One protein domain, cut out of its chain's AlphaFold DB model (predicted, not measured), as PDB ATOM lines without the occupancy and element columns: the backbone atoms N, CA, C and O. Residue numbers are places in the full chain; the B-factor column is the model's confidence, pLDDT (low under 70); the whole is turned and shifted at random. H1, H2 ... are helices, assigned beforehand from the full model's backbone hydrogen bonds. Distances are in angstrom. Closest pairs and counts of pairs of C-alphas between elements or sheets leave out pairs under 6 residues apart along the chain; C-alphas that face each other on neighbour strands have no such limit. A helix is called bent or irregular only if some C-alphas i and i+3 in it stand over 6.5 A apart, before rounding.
ATOM      1  N   ALA A  52      24.047  54.212  23.718       73.88
ATOM      2  CA  ALA A  52      23.069  54.454  24.781       73.88
ATOM      3  C   ALA A  52      23.371  53.685  26.084       73.88
ATOM      4  O   ALA A  52      22.600  53.742  27.038       73.88
ATOM      5  N   SER A  53      24.470  52.925  26.137       76.38
ATOM      6  CA  SER A  53      24.806  52.108  27.300       76.38
ATOM      7  C   SER A  53      25.681  52.873  28.289       76.38
ATOM      8  O   SER A  53      26.728  53.410  27.921       76.38
ATOM      9  N   HIS A  54      25.310  52.829  29.568       80.19
ATOM     10  CA  HIS A  54      26.178  53.251  30.672       80.19
ATOM     11  C   HIS A  54      27.287  52.232  30.979       80.19
ATOM     12  O   HIS A  54      28.155  52.498  31.807       80.19
ATOM     13  N   LEU A  55      27.275  51.065  30.325       82.00
ATOM     14  CA  LEU A  55      28.303  50.053  30.536       82.00
ATOM     15  C   LEU A  55      29.653  50.504  29.967       82.00
ATOM     16  O   LEU A  55      29.703  51.069  28.868       82.00
ATOM     17  N   PRO A  56      30.759  50.201  30.667       82.38
ATOM     18  CA  PRO A  56      32.087  50.373  30.108       82.38
ATOM     19  C   PRO A  56      32.233  49.579  28.807       82.38
ATOM     20  O   PRO A  56      31.866  48.406  28.734       82.38
ATOM     21  N   LEU A  57      32.830  50.207  27.792       79.69
ATOM     22  CA  LEU A  57      32.963  49.622  26.454       79.69
ATOM     23  C   LEU A  57      33.681  48.262  26.462       79.69
ATOM     24  O   LEU A  57      33.305  47.368  25.710       79.69
ATOM     25  N   HIS A  58      34.673  48.080  27.341       80.31
ATOM     26  CA  HIS A  58      35.393  46.809  27.455       80.31
ATOM     27  C   HIS A  58      34.478  45.648  27.868       80.31
ATOM     28  O   HIS A  58      34.600  44.571  27.298       80.31
ATOM     29  N   VAL A  59      33.519  45.875  28.775       84.38
ATOM     30  CA  VAL A  59      32.556  44.846  29.216       84.38
ATOM     31  C   VAL A  59      31.622  44.469  28.074       84.38
ATOM     32  O   VAL A  59      31.353  43.294  27.837       84.38
ATOM     33  N   SER A  60      31.142  45.469  27.332       83.69
ATOM     34  CA  SER A  60      30.278  45.226  26.182       83.69
ATOM     35  C   SER A  60      30.975  44.419  25.091       83.69
ATOM     36  O   SER A  60      30.380  43.497  24.544       83.69
ATOM     37  N   LEU A  61      32.247  44.705  24.818       80.94
ATOM     38  CA  LEU A  61      33.017  43.982  23.807       80.94
ATOM     39  C   LEU A  61      33.418  42.574  24.254       80.94
ATOM     40  O   LEU A  61      33.385  41.665  23.432       80.94
ATOM     41  N   GLN A  62      33.714  42.368  25.542       85.25
ATOM     42  CA  GLN A  62      33.892  41.027  26.111       85.25
ATOM     43  C   GLN A  62      32.638  40.165  25.912       85.25
ATOM     44  O   GLN A  62      32.749  39.001  25.543       85.25
ATOM     45  N   ALA A  63      31.444  40.736  26.097       85.25
ATOM     46  CA  ALA A  63      30.192  40.012  25.888       85.25
ATOM     47  C   ALA A  63      29.982  39.601  24.427       85.25
ATOM     48  O   ALA A  63      29.662  38.446  24.158       85.25
ATOM     49  N   VAL A  64      30.185  40.534  23.489       80.75
ATOM     50  CA  VAL A  64      30.075  40.234  22.052       80.75
ATOM     51  C   VAL A  64      31.098  39.179  21.651       80.75
ATOM     52  O   VAL A  64      30.769  38.279  20.890       80.75
ATOM     53  N   TYR A  65      32.317  39.258  22.185       79.50
ATOM     54  CA  TYR A  65      33.358  38.281  21.901       79.50
ATOM     55  C   TYR A  65      32.978  36.872  22.333       79.50
ATOM     56  O   TYR A  65      33.079  35.950  21.533       79.50
ATOM     57  N   LEU A  66      32.499  36.714  23.570       79.81
ATOM     58  CA  LEU A  66      32.051  35.419  24.076       79.81
ATOM     59  C   LEU A  66      30.926  34.862  23.198       79.81
ATOM     60  O   LEU A  66      31.019  33.732  22.735       79.81
ATOM     61  N   LEU A  67      29.919  35.682  22.890       78.19
ATOM     62  CA  LEU A  67      28.781  35.284  22.057       78.19
ATOM     63  C   LEU A  67      29.165  34.943  20.610       78.19
ATOM     64  O   LEU A  67      28.521  34.096  20.004       78.19
ATOM     65  N   ALA A  68      30.184  35.598  20.053       73.69
ATOM     66  CA  ALA A  68      30.679  35.314  18.708       73.69
ATOM     67  C   ALA A  68      31.612  34.091  18.666       73.69
ATOM     68  O   ALA A  68      31.685  33.412  17.645       73.69
ATOM     69  N   ALA A  69      32.335  33.816  19.755       69.75
ATOM     70  CA  ALA A  69      33.268  32.699  19.849       69.75
ATOM     71  C   ALA A  69      32.573  31.362  20.161       69.75
ATOM     72  O   ALA A  69      33.117  30.306  19.831       69.75
ATOM     73  N   SER A  70      31.387  31.372  20.780       65.50
ATOM     74  CA  SER A  70      30.676  30.142  21.132       65.50
ATOM     75  C   SER A  70      29.726  29.663  20.036       65.50
ATOM     76  O   SER A  70      28.889  30.398  19.522       65.50
ATOM     77  N   ARG A  71      29.792  28.362  19.730       55.06
ATOM     78  CA  ARG A  71      28.763  27.668  18.931       55.06
ATOM     79  C   ARG A  71      27.506  27.351  19.747       55.06
ATOM     80  O   ARG A  71      26.445  27.148  19.170       55.06
ATOM     81  N   ALA A  72      27.644  27.285  21.071       60.59
ATOM     82  CA  ALA A  72      26.548  27.116  22.016       60.59
ATOM     83  C   ALA A  72      26.046  28.485  22.498       60.59
ATOM     84  O   ALA A  72      26.831  29.421  22.672       60.59
ATOM     85  N   GLU A  73      24.740  28.611  22.726       66.56
ATOM     86  CA  GLU A  73      24.161  29.837  23.270       66.56
ATOM     87  C   GLU A  73      24.611  30.061  24.719       66.56
ATOM     88  O   GLU A  73      24.308  29.271  25.612       66.56
ATOM     89  N   PHE A  74      25.274  31.189  24.990       76.06
ATOM     90  CA  PHE A  74      25.523  31.610  26.367       76.06
ATOM     91  C   PHE A  74      24.213  31.919  27.083       76.06
ATOM     92  O   PHE A  74      23.446  32.786  26.649       76.06
ATOM     93  N   SER A  75      23.980  31.292  28.233       86.19
ATOM     94  CA  SER A  75      22.909  31.723  29.130       86.19
ATOM     95  C   SER A  75      23.218  33.111  29.704       86.19
ATOM     96  O   SER A  75      24.378  33.482  29.916       86.19
ATOM     97  N   ALA A  76      22.178  33.906  29.968       87.50
ATOM     98  CA  ALA A  76      22.356  35.238  30.549       87.50
ATOM     99  C   ALA A  76      23.001  35.166  31.945       87.50
ATOM    100  O   ALA A  76      23.808  36.023  32.301       87.50
ATOM    101  N   THR A  77      22.716  34.105  32.700       89.25
ATOM    102  CA  THR A  77      23.306  33.835  34.016       89.25
ATOM    103  C   THR A  77      24.799  33.530  33.933       89.25
ATOM    104  O   THR A  77      25.571  34.051  34.740       89.25
ATOM    105  N   ALA A  78      25.235  32.731  32.952       86.44
ATOM    106  CA  ALA A  78      26.658  32.487  32.721       86.44
ATOM    107  C   ALA A  78      27.372  33.791  32.339       86.44
ATOM    108  O   ALA A  78      28.393  34.135  32.933       86.44
ATOM    109  N   LEU A  79      26.776  34.574  31.437       87.62
ATOM    110  CA  LEU A  79      27.316  35.863  31.011       87.62
ATOM    111  C   LEU A  79      27.426  36.862  32.179       87.62
ATOM    112  O   LEU A  79      28.451  37.526  32.335       87.62
ATOM    113  N   ALA A  80      26.402  36.931  33.037       90.06
ATOM    114  CA  ALA A  80      26.383  37.774  34.232       90.06
ATOM    115  C   ALA A  80      27.506  37.409  35.204       90.06
ATOM    116  O   ALA A  80      28.206  38.296  35.702       90.06
ATOM    117  N   LYS A  81      27.721  36.102  35.420       88.69
ATOM    118  CA  LYS A  81      28.848  35.600  36.200       88.69
ATOM    119  C   LYS A  81      30.136  36.072  35.546       88.69
ATOM    120  O   LYS A  81      30.780  36.927  36.143       88.69
ATOM    121  N   VAL A  82      30.492  35.616  34.350       87.62
ATOM    122  CA  VAL A  82      31.796  35.908  33.721       87.62
ATOM    123  C   VAL A  82      32.130  37.403  33.734       87.62
ATOM    124  O   VAL A  82      33.168  37.802  34.258       87.62
ATOM    125  N   LEU A  83      31.201  38.248  33.278       87.62
ATOM    126  CA  LEU A  83      31.410  39.696  33.188       87.62
ATOM    127  C   LEU A  83      31.320  40.424  34.537       87.62
ATOM    128  O   LEU A  83      31.705  41.588  34.635       87.62
ATOM    129  N   GLY A  84      30.803  39.775  35.583       88.62
ATOM    130  CA  GLY A  84      30.609  40.385  36.899       88.62
ATOM    131  C   GLY A  84      29.600  41.536  36.871       88.62
ATOM    132  O   GLY A  84      29.843  42.577  37.481       88.62
ATOM    133  N   VAL A  85      28.500  41.361  36.134       89.38
ATOM    134  CA  VAL A  85      27.398  42.329  36.004       89.38
ATOM    135  C   VAL A  85      26.096  41.741  36.548       89.38
ATOM    136  O   VAL A  85      25.996  40.536  36.770       89.38
ATOM    137  N   SER A  86      25.075  42.579  36.751       91.19
ATOM    138  CA  SER A  86      23.750  42.085  37.149       91.19
ATOM    139  C   SER A  86      23.124  41.208  36.054       91.19
ATOM    140  O   SER A  86      23.381  41.417  34.865       91.19
ATOM    141  N   LEU A  87      22.249  40.272  36.435       90.56
ATOM    142  CA  LEU A  87      21.532  39.418  35.479       90.56
ATOM    143  C   LEU A  87      20.733  40.248  34.460       90.56
ATOM    144  O   LEU A  87      20.846  40.029  33.257       90.56
ATOM    145  N   ARG A  88      20.017  41.280  34.924       91.19
ATOM    146  CA  ARG A  88      19.262  42.206  34.061       91.19
ATOM    147  C   ARG A  88      20.165  42.920  33.050       91.19
ATOM    148  O   ARG A  88      19.770  43.139  31.904       91.19
ATOM    149  N   THR A  89      21.374  43.299  33.464       88.62
ATOM    150  CA  THR A  89      22.385  43.888  32.576       88.62
ATOM    151  C   THR A  89      22.863  42.874  31.543       88.62
ATOM    152  O   THR A  89      22.987  43.224  30.371       88.62
ATOM    153  N   ALA A  90      23.106  41.630  31.956       90.56
ATOM    154  CA  ALA A  90      23.541  40.566  31.060       90.56
ATOM    155  C   ALA A  90      22.478  40.224  30.007       90.56
ATOM    156  O   ALA A  90      22.834  40.102  28.839       90.56
ATOM    157  N   CYS A  91      21.190  40.160  30.370       89.25
ATOM    158  CA  CYS A  91      20.100  39.954  29.407       89.25
ATOM    159  C   CYS A  91      20.062  41.060  28.343       89.25
ATOM    160  O   CYS A  91      20.116  40.769  27.150       89.25
ATOM    161  N   GLN A  92      20.059  42.331  28.759       88.50
ATOM    162  CA  GLN A  92      20.070  43.461  27.820       88.50
ATOM    163  C   GLN A  92      21.315  43.461  26.933       88.50
ATOM    164  O   GLN A  92      21.242  43.783  25.750       88.50
ATOM    165  N   LEU A  93      22.473  43.119  27.499       86.50
ATOM    166  CA  LEU A  93      23.721  43.078  26.750       86.50
ATOM    167  C   LEU A  93      23.726  41.941  25.724       86.50
ATOM    168  O   LEU A  93      24.167  42.150  24.597       86.50
ATOM    169  N   LYS A  94      23.187  40.777  26.097       86.25
ATOM    170  CA  LYS A  94      22.997  39.628  25.212       86.25
ATOM    171  C   LYS A  94      22.053  39.968  24.058       86.25
ATOM    172  O   LYS A  94      22.397  39.681  22.917       86.25
ATOM    173  N   GLN A  95      20.924  40.625  24.333       84.62
ATOM    174  CA  GLN A  95      19.986  41.049  23.289       84.62
ATOM    175  C   GLN A  95      20.634  42.047  22.323       84.62
ATOM    176  O   GLN A  95      20.685  41.801  21.125       84.62
ATOM    177  N   ARG A  96      21.259  43.110  22.847       83.00
ATOM    178  CA  ARG A  96      21.961  44.107  22.018       83.00
ATOM    179  C   ARG A  96      23.060  43.490  21.154       83.00
ATOM    180  O   ARG A  96      23.263  43.917  20.022       83.00
ATOM    181  N   ALA A  97      23.795  42.518  21.693       80.19
ATOM    182  CA  ALA A  97      24.815  41.807  20.935       80.19
ATOM    183  C   ALA A  97      24.191  41.002  19.788       80.19
ATOM    184  O   ALA A  97      24.671  41.105  18.664       80.19
ATOM    185  N   ARG A  98      23.097  40.273  20.046       79.69
ATOM    186  CA  ARG A  98      22.354  39.527  19.017       79.69
ATOM    187  C   ARG A  98      21.826  40.430  17.911       79.69
ATOM    188  O   ARG A  98      22.021  40.099  16.750       79.69
ATOM    189  N   ASP A  99      21.251  41.577  18.253       81.69
ATOM    190  CA  ASP A  99      20.723  42.524  17.261       81.69
ATOM    191  C   ASP A  99      21.837  43.095  16.364       81.69
ATOM    192  O   ASP A  99      21.631  43.385  15.188       81.69
ATOM    193  N   MET A 100      23.049  43.232  16.909       76.69
ATOM    194  CA  MET A 100      24.215  43.759  16.195       76.69
ATOM    195  C   MET A 100      24.938  42.703  15.340       76.69
ATOM    196  O   MET A 100      25.591  43.056  14.356       76.69
ATOM    197  N   MET A 101      24.847  41.417  15.694       75.56
ATOM    198  CA  MET A 101      25.576  40.326  15.032       75.56
ATOM    199  C   MET A 101      25.271  40.167  13.528       75.56
ATOM    200  O   MET A 101      26.223  39.953  12.781       75.56
ATOM    201  N   PRO A 102      24.022  40.298  13.035       75.38
ATOM    202  CA  PRO A 102      23.733  40.230  11.600       75.38
ATOM    203  C   PRO A 102      24.429  41.333  10.795       75.38
ATOM    204  O   PRO A 102      25.080  41.051   9.791       75.38
ATOM    205  N   TRP A 103      24.347  42.581  11.270       74.06
ATOM    206  CA  TRP A 103      25.043  43.714  10.651       74.06
ATOM    207  C   TRP A 103      26.556  43.485  10.639       74.06
ATOM    208  O   TRP A 103      27.225  43.679   9.626       74.06
ATOM    209  N   LEU A 104      27.089  42.994  11.755       65.75
ATOM    210  CA  LEU A 104      28.492  42.640  11.881       65.75
ATOM    211  C   LEU A 104      28.912  41.551  10.880       65.75
ATOM    212  O   LEU A 104      29.929  41.700  10.209       65.75
ATOM    213  N   ALA A 105      28.153  40.460  10.780       66.69
ATOM    214  CA  ALA A 105      28.457  39.352   9.880       66.69
ATOM    215  C   ALA A 105      28.486  39.813   8.415       66.69
ATOM    216  O   ALA A 105      29.373  39.417   7.661       66.69
ATOM    217  N   GLN A 106      27.573  40.714   8.035       67.44
ATOM    218  CA  GLN A 106      27.549  41.327   6.709       67.44
ATOM    219  C   GLN A 106      28.811  42.160   6.431       67.44
ATOM    220  O   GLN A 106      29.405  42.030   5.362       67.44
ATOM    221  N   GLN A 107      29.256  42.977   7.391       63.38
ATOM    222  CA  GLN A 107      30.488  43.766   7.257       63.38
ATOM    223  C   GLN A 107      31.735  42.874   7.134       63.38
ATOM    224  O   GLN A 107      32.618  43.147   6.323       63.38
ATOM    225  N   LEU A 108      31.789  41.777   7.895       60.88
ATOM    226  CA  LEU A 108      32.887  40.807   7.834       60.88
ATOM    227  C   LEU A 108      32.942  40.066   6.493       60.88
ATOM    228  O   LEU A 108      34.028  39.852   5.960       60.88
ATOM    229  N   ALA A 109      31.784  39.698   5.940       63.72
ATOM    230  CA  ALA A 109      31.697  39.062   4.629       63.72
ATOM    231  C   ALA A 109      32.117  40.010   3.490       63.72
ATOM    232  O   ALA A 109      32.687  39.557   2.501       63.72
ATOM    233  N   ALA A 110      31.863  41.317   3.635       66.88
ATOM    234  CA  ALA A 110      32.200  42.318   2.625       66.88
ATOM    235  C   ALA A 110      33.712  42.583   2.504       66.88
ATOM    236  O   ALA A 110      34.195  42.869   1.411       66.88
ATOM    237  N   SER A 111      34.465  42.499   3.606       62.88
ATOM    238  CA  SER A 111      35.913  42.743   3.599       62.88
ATOM    239  C   SER A 111      36.622  41.953   4.709       62.88
ATOM    240  O   SER A 111      36.891  42.516   5.776       62.88
ATOM    241  N   PRO A 112      36.962  40.670   4.485       61.59
ATOM    242  CA  PRO A 112      37.726  39.883   5.445       61.59
ATOM    243  C   PRO A 112      39.175  40.394   5.481       61.59
ATOM    244  O   PRO A 112      39.875  40.324   4.469       61.59
ATOM    245  N   PRO A 113      39.664  40.912   6.613       62.84
ATOM    246  CA  PRO A 113      41.003  41.459   6.673       62.84
ATOM    247  C   PRO A 113      42.040  40.353   6.892       62.84
ATOM    248  O   PRO A 113      41.815  39.373   7.608       62.84
ATOM    249  N   GLY A 114      43.189  40.496   6.237       65.50
ATOM    250  CA  GLY A 114      44.232  39.474   6.208       65.50
ATOM    251  C   GLY A 114      45.041  39.395   7.515       65.50
ATOM    252  O   GLY A 114      45.131  40.378   8.252       65.50
ATOM    253  N   PRO A 115      45.749  38.278   7.788       66.69
ATOM    254  CA  PRO A 115      46.570  38.106   8.997       66.69
ATOM    255  C   PRO A 115      47.588  39.230   9.254       66.69
ATOM    256  O   PRO A 115      47.874  39.575  10.400       66.69
ATOM    257  N   ARG A 116      48.120  39.837   8.185       69.25
ATOM    258  CA  ARG A 116      49.042  40.980   8.272       69.25
ATOM    259  C   ARG A 116      48.360  42.251   8.775       69.25
ATOM    260  O   ARG A 116      48.957  42.988   9.553       69.25
ATOM    261  N   GLU A 117      47.120  42.499   8.362       68.50
ATOM    262  CA  GLU A 117      46.354  43.656   8.827       68.50
ATOM    263  C   GLU A 117      46.004  43.517  10.308       68.50
ATOM    264  O   GLU A 117      46.134  44.477  11.064       68.50
ATOM    265  N   ILE A 118      45.660  42.303  10.742       66.62
ATOM    266  CA  ILE A 118      45.403  41.979  12.150       66.62
ATOM    267  C   ILE A 118      46.644  42.276  13.005       66.62
ATOM    268  O   ILE A 118      46.552  42.955  14.031       66.62
ATOM    269  N   ALA A 119      47.820  41.820  12.562       68.62
ATOM    270  CA  ALA A 119      49.084  42.088  13.244       68.62
ATOM    271  C   ALA A 119      49.422  43.590  13.289       68.62
ATOM    272  O   ALA A 119      49.960  44.068  14.288       68.62
ATOM    273  N   ALA A 120      49.069  44.351  12.247       70.44
ATOM    274  CA  ALA A 120      49.259  45.799  12.224       70.44
ATOM    275  C   ALA A 120      48.419  46.517  13.298       70.44
ATOM    276  O   ALA A 120      48.911  47.446  13.934       70.44
ATOM    277  N   TRP A 121      47.191  46.068  13.586       66.69
ATOM    278  CA  TRP A 121      46.352  46.696  14.626       66.69
ATOM    279  C   TRP A 121      46.833  46.415  16.052       66.69
ATOM    280  O   TRP A 121      46.505  47.161  16.980       66.69
ATOM    281  N   ALA A 122      47.636  45.365  16.241       65.88
ATOM    282  CA  ALA A 122      48.266  45.064  17.522       65.88
ATOM    283  C   ALA A 122      49.381  46.066  17.884       65.88
ATOM    284  O   ALA A 122      49.703  46.211  19.067       65.88
ATOM    285  N   GLN A 123      49.910  46.817  16.911       69.12
ATOM    286  CA  GLN A 123      50.973  47.801  17.128       69.12
ATOM    287  C   GLN A 123      50.445  49.122  17.719       69.12
ATOM    288  O   GLN A 123      49.287  49.498  17.478       69.12
ATOM    289  N   TRP A 138      42.280  45.442  42.466       62.34
ATOM    290  CA  TRP A 138      42.147  43.980  42.616       62.34
ATOM    291  C   TRP A 138      40.835  43.394  42.046       62.34
ATOM    292  O   TRP A 138      40.801  42.295  41.498       62.34
ATOM    293  N   ALA A 139      39.728  44.140  42.122       70.00
ATOM    294  CA  ALA A 139      38.433  43.713  41.591       70.00
ATOM    295  C   ALA A 139      38.370  43.696  40.048       70.00
ATOM    296  O   ALA A 139      37.605  42.918  39.475       70.00
ATOM    297  N   CYS A 140      39.149  44.546  39.369       69.44
ATOM    298  CA  CYS A 140      39.255  44.538  37.906       69.44
ATOM    299  C   CYS A 140      40.076  43.343  37.420       69.44
ATOM    300  O   CYS A 140      39.709  42.729  36.420       69.44
ATOM    301  N   GLU A 141      41.133  42.996  38.152       74.12
ATOM    302  CA  GLU A 141      42.011  41.863  37.856       74.12
ATOM    303  C   GLU A 141      41.246  40.540  37.936       74.12
ATOM    304  O   GLU A 141      41.118  39.844  36.934       74.12
ATOM    305  N   ARG A 142      40.551  40.284  39.048       79.75
ATOM    306  CA  ARG A 142      39.752  39.059  39.207       79.75
ATOM    307  C   ARG A 142      38.599  38.936  38.205       79.75
ATOM    308  O   ARG A 142      38.172  37.839  37.853       79.75
ATOM    309  N   ARG A 143      38.036  40.061  37.745       79.56
ATOM    310  CA  ARG A 143      37.014  40.050  36.682       79.56
ATOM    311  C   ARG A 143      37.632  39.671  35.336       79.56
ATOM    312  O   ARG A 143      37.003  38.948  34.571       79.56
ATOM    313  N   PHE A 144      38.838  40.159  35.062       80.12
ATOM    314  CA  PHE A 144      39.581  39.819  33.858       80.12
ATOM    315  C   PHE A 144      40.020  38.351  33.858       80.12
ATOM    316  O   PHE A 144      39.802  37.674  32.861       80.12
ATOM    317  N   GLU A 145      40.520  37.832  34.979       82.06
ATOM    318  CA  GLU A 145      40.860  36.411  35.147       82.06
ATOM    319  C   GLU A 145      39.658  35.512  34.858       82.06
ATOM    320  O   GLU A 145      39.720  34.666  33.977       82.06
ATOM    321  N   ARG A 146      38.507  35.793  35.481       83.81
ATOM    322  CA  ARG A 146      37.268  35.034  35.237       83.81
ATOM    323  C   ARG A 146      36.822  35.059  33.782       83.81
ATOM    324  O   ARG A 146      36.205  34.104  33.332       83.81
ATOM    325  N   PHE A 147      37.084  36.152  33.069       82.94
ATOM    326  CA  PHE A 147      36.843  36.247  31.633       82.94
ATOM    327  C   PHE A 147      37.828  35.391  30.829       82.94
ATOM    328  O   PHE A 147      37.415  34.734  29.877       82.94
ATOM    329  N   MET A 148      39.104  35.377  31.212       82.31
ATOM    330  CA  MET A 148      40.132  34.571  30.555       82.31
ATOM    331  C   MET A 148      39.933  33.069  30.792       82.31
ATOM    332  O   MET A 148      40.062  32.302  29.842       82.31
ATOM    333  N   ASP A 149      39.552  32.659  32.003       80.62
ATOM    334  CA  ASP A 149      39.260  31.260  32.346       80.62
ATOM    335  C   ASP A 149      38.056  30.740  31.560       80.62
ATOM    336  O   ASP A 149      38.136  29.717  30.885       80.62
ATOM    337  N   ALA A 150      36.972  31.518  31.567       75.94
ATOM    338  CA  ALA A 150      35.807  31.322  30.714       75.94
ATOM    339  C   ALA A 150      36.208  31.131  29.246       75.94
ATOM    340  O   ALA A 150      35.843  30.161  28.587       75.94
ATOM    341  N   LEU A 151      37.002  32.064  28.723       74.38
ATOM    342  CA  LEU A 151      37.445  32.002  27.342       74.38
ATOM    343  C   LEU A 151      38.267  30.741  27.054       74.38
ATOM    344  O   LEU A 151      38.117  30.180  25.974       74.38
ATOM    345  N   ALA A 152      39.127  30.311  27.979       72.06
ATOM    346  CA  ALA A 152      39.950  29.114  27.839       72.06
ATOM    347  C   ALA A 152      39.110  27.829  27.856       72.06
ATOM    348  O   ALA A 152      39.355  26.942  27.040       72.06
ATOM    349  N   GLU A 153      38.094  27.762  28.718       68.81
ATOM    350  CA  GLU A 153      37.142  26.649  28.805       68.81
ATOM    351  C   GLU A 153      36.363  26.459  27.493       68.81
ATOM    352  O   GLU A 153      36.060  25.337  27.087       68.81
ATOM    353  N   TRP A 154      36.078  27.560  26.791       67.00
ATOM    354  CA  TRP A 154      35.223  27.567  25.601       67.00
ATOM    355  C   TRP A 154      35.984  27.768  24.280       67.00
ATOM    356  O   TRP A 154      35.364  27.884  23.220       67.00
ATOM    357  N   ARG A 155      37.326  27.796  24.305       58.84
ATOM    358  CA  ARG A 155      38.163  28.077  23.126       58.84
ATOM    359  C   ARG A 155      38.255  26.869  22.188       58.84
ATOM    360  O   ARG A 155      38.827  25.844  22.543       58.84
ATOM    361  N   GLN A 156      37.825  27.028  20.937       57.53
ATOM    362  CA  GLN A 156      38.317  26.222  19.805       57.53
ATOM    363  C   GLN A 156      38.981  27.124  18.746       57.53
ATOM    364  O   GLN A 156      38.974  28.343  18.895       57.53
ATOM    365  N   ALA A 157      39.648  26.524  17.749       49.44
ATOM    366  CA  ALA A 157      40.662  27.125  16.867       49.44
ATOM    367  C   ALA A 157      40.437  28.608  16.464       49.44
ATOM    368  O   ALA A 157      39.531  28.939  15.709       49.44
ATOM    369  N   GLN A 158      41.340  29.466  16.962       59.81
ATOM    370  CA  GLN A 158      41.586  30.889  16.645       59.81
ATOM    371  C   GLN A 158      40.372  31.854  16.565       59.81
ATOM    372  O   GLN A 158      40.040  32.353  15.491       59.81
ATOM    373  N   PRO A 159      39.807  32.255  17.723       54.19
ATOM    374  CA  PRO A 159      38.836  33.353  17.839       54.19
ATOM    375  C   PRO A 159      39.481  34.757  17.822       54.19
ATOM    376  O   PRO A 159      38.794  35.756  17.598       54.19
ATOM    377  N   ASP A 160      40.802  34.842  18.016       54.31
ATOM    378  CA  ASP A 160      41.537  36.107  18.158       54.31
ATOM    379  C   ASP A 160      41.516  36.928  16.856       54.31
ATOM    380  O   ASP A 160      41.336  38.146  16.885       54.31
ATOM    381  N   ALA A 161      41.618  36.256  15.703       50.78
ATOM    382  CA  ALA A 161      41.491  36.893  14.398       50.78
ATOM    383  C   ALA A 161      40.074  37.447  14.215       50.78
ATOM    384  O   ALA A 161      39.936  38.659  14.092       50.78
ATOM    385  N   ALA A 162      39.042  36.594  14.302       52.00
ATOM    386  CA  ALA A 162      37.623  36.942  14.137       52.00
ATOM    387  C   ALA A 162      37.173  38.114  15.030       52.00
ATOM    388  O   ALA A 162      36.445  38.997  14.578       52.00
ATOM    389  N   PHE A 163      37.655  38.168  16.272       62.53
ATOM    390  CA  PHE A 163      37.391  39.263  17.205       62.53
ATOM    391  C   PHE A 163      38.055  40.575  16.818       62.53
ATOM    392  O   PHE A 163      37.427  41.631  16.895       62.53
ATOM    393  N   LEU A 164      39.313  40.517  16.383       57.53
ATOM    394  CA  LEU A 164      40.006  41.690  15.870       57.53
ATOM    395  C   LEU A 164      39.336  42.190  14.577       57.53
ATOM    396  O   LEU A 164      39.201  43.405  14.422       57.53
ATOM    397  N   LEU A 165      38.815  41.295  13.716       54.06
ATOM    398  CA  LEU A 165      37.997  41.681  12.548       54.06
ATOM    399  C   LEU A 165      36.703  42.386  12.993       54.06
ATOM    400  O   LEU A 165      36.371  43.458  12.491       54.06
ATOM    401  N   LEU A 166      36.007  41.814  13.981       58.94
ATOM    402  CA  LEU A 166      34.784  42.357  14.579       58.94
ATOM    403  C   LEU A 166      35.006  43.762  15.161       58.94
ATOM    404  O   LEU A 166      34.233  44.684  14.902       58.94
ATOM    405  N   LEU A 167      36.100  43.966  15.891       60.78
ATOM    406  CA  LEU A 167      36.446  45.259  16.477       60.78
ATOM    407  C   LEU A 167      36.734  46.346  15.430       60.78
ATOM    408  O   LEU A 167      36.366  47.506  15.647       60.78
ATOM    409  N   LYS A 168      37.363  46.003  14.298       55.69
ATOM    410  CA  LYS A 168      37.608  46.966  13.213       55.69
ATOM    411  C   LYS A 168      36.344  47.302  12.412       55.69
ATOM    412  O   LYS A 168      36.152  48.453  12.019       55.69
ATOM    413  N   ALA A 169      35.444  46.338  12.224       52.59
ATOM    414  CA  ALA A 169      34.144  46.589  11.598       52.59
ATOM    415  C   ALA A 169      33.308  47.598  12.410       52.59
ATOM    416  O   ALA A 169      32.714  48.511  11.846       52.59
ATOM    417  N   LEU A 170      33.345  47.514  13.746       56.47
ATOM    418  CA  LEU A 170      32.636  48.435  14.652       56.47
ATOM    419  C   LEU A 170      33.142  49.886  14.630       56.47
ATOM    420  O   LEU A 170      32.499  50.767  15.199       56.47
ATOM    421  N   SER A 171      34.306  50.133  14.037       52.50
ATOM    422  CA  SER A 171      35.007  51.418  14.087       52.50
ATOM    423  C   SER A 171      35.197  52.089  12.731       52.50
ATOM    424  O   SER A 171      35.574  53.263  12.674       52.50
ATOM    425  N   SER A 172      34.880  51.378  11.649       49.09
ATOM    426  CA  SER A 172      34.765  51.974  10.324       49.09
ATOM    427  C   SER A 172      33.532  52.891  10.288       49.09
ATOM    428  O   SER A 172      32.508  52.562  10.892       49.09
ATOM    429  N   PRO A 173      33.602  54.076   9.649       43.38
ATOM    430  CA  PRO A 173      32.442  54.954   9.546       43.38
ATOM    431  C   PRO A 173      31.299  54.199   8.852       43.38
ATOM    432  O   PRO A 173      31.570  53.455   7.911       43.38
TER     433      PRO A 173
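What this domain is: This is residues 52 to 123 and 138 to 173 of the 224 residues of the protein "Zn_Tnp_IS1595 domain-containing protein" of Bosea sp. Leaf344 (UniProt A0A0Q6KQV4). A long bent helix, H3, runs along one side and bridges two groups of crossed helices: H1, H2 and H5 toward its first arm, H6 and H4 toward its second. H1 lies nearest the middle. The printed part has 108 residues with six named helices, H1 to H6 in chain order, and no named strand; the class is all helix. It is compact, with a radius of gyration of the C-alphas of 14.1 A and spans of 36 by 26 by 26 A.

How they stand to each other: H1, residues 57 to 69, touches H2, residues 76 to 83, with residues 59 to 63 alone, at a steep tilt of 56 degrees; the closest C-alphas, of Val 59 and Leu 83, are 6.6 A apart. H3, residues 87 to 110, was assigned as one helix by its hydrogen bonds but is bent, with C-alphas 99 and 102 6.8 A apart; its arms H3a, residues 87 to 99, and H3b, residues 102 to 110, stand at 42 degrees. H3a touches H2 about perpendicular, at 82 degrees, closest at the C-alphas of Ala 80 and Ala 90, 5.1 A. With residues 93 to 97 alone H3a touches H1, closest at the C-alphas of Val 64 and Ala 97, 5.6 A. H5, residues 138 to 153, touches H2 with residues 143 to 150 alone, closest at the C-alphas of Val 82 and Phe 147, 5.5 A. H6, residues 159 to 169, touches H3b about perpendicular, at 85 degrees, closest at the C-alphas of Gln 107 and Ala 169, 6.3 A. H4, residues 115 to 121, touches H6, closest at the C-alphas of Ile 118 and Leu 164, 6.6 A. H1 and H6 only just touch, with 3 pairs of C-alphas within 8 A, the closest those of Ala 69 and Pro 159, 6.0 A. Every O i to N i+4 pair is within hydrogen-bond range in H1, H2, H3a, H3b, H4, H5 and H6.

Where its parts are: H1 begins at C-alpha 57, (32.963, 49.622, 26.454), and is 18.2 A long; H3a is 18.5 A, H5 22.7 A and H6 15.4 A. H6 ends at C-alpha 169, (34.144, 46.589, 11.598).

The domain as a whole: The C-alphas of Ala 110 and Trp 138 are the two farthest apart, 41.2 A. Residues 124 to 137 are not printed, and C-alphas 123 and 138 are 27.2 A apart across the cut. No link printed whole is long. The mean pLDDT of the printed part is 73.0; 47 residues are under 70, among them 104 to 119 and 153 to 173.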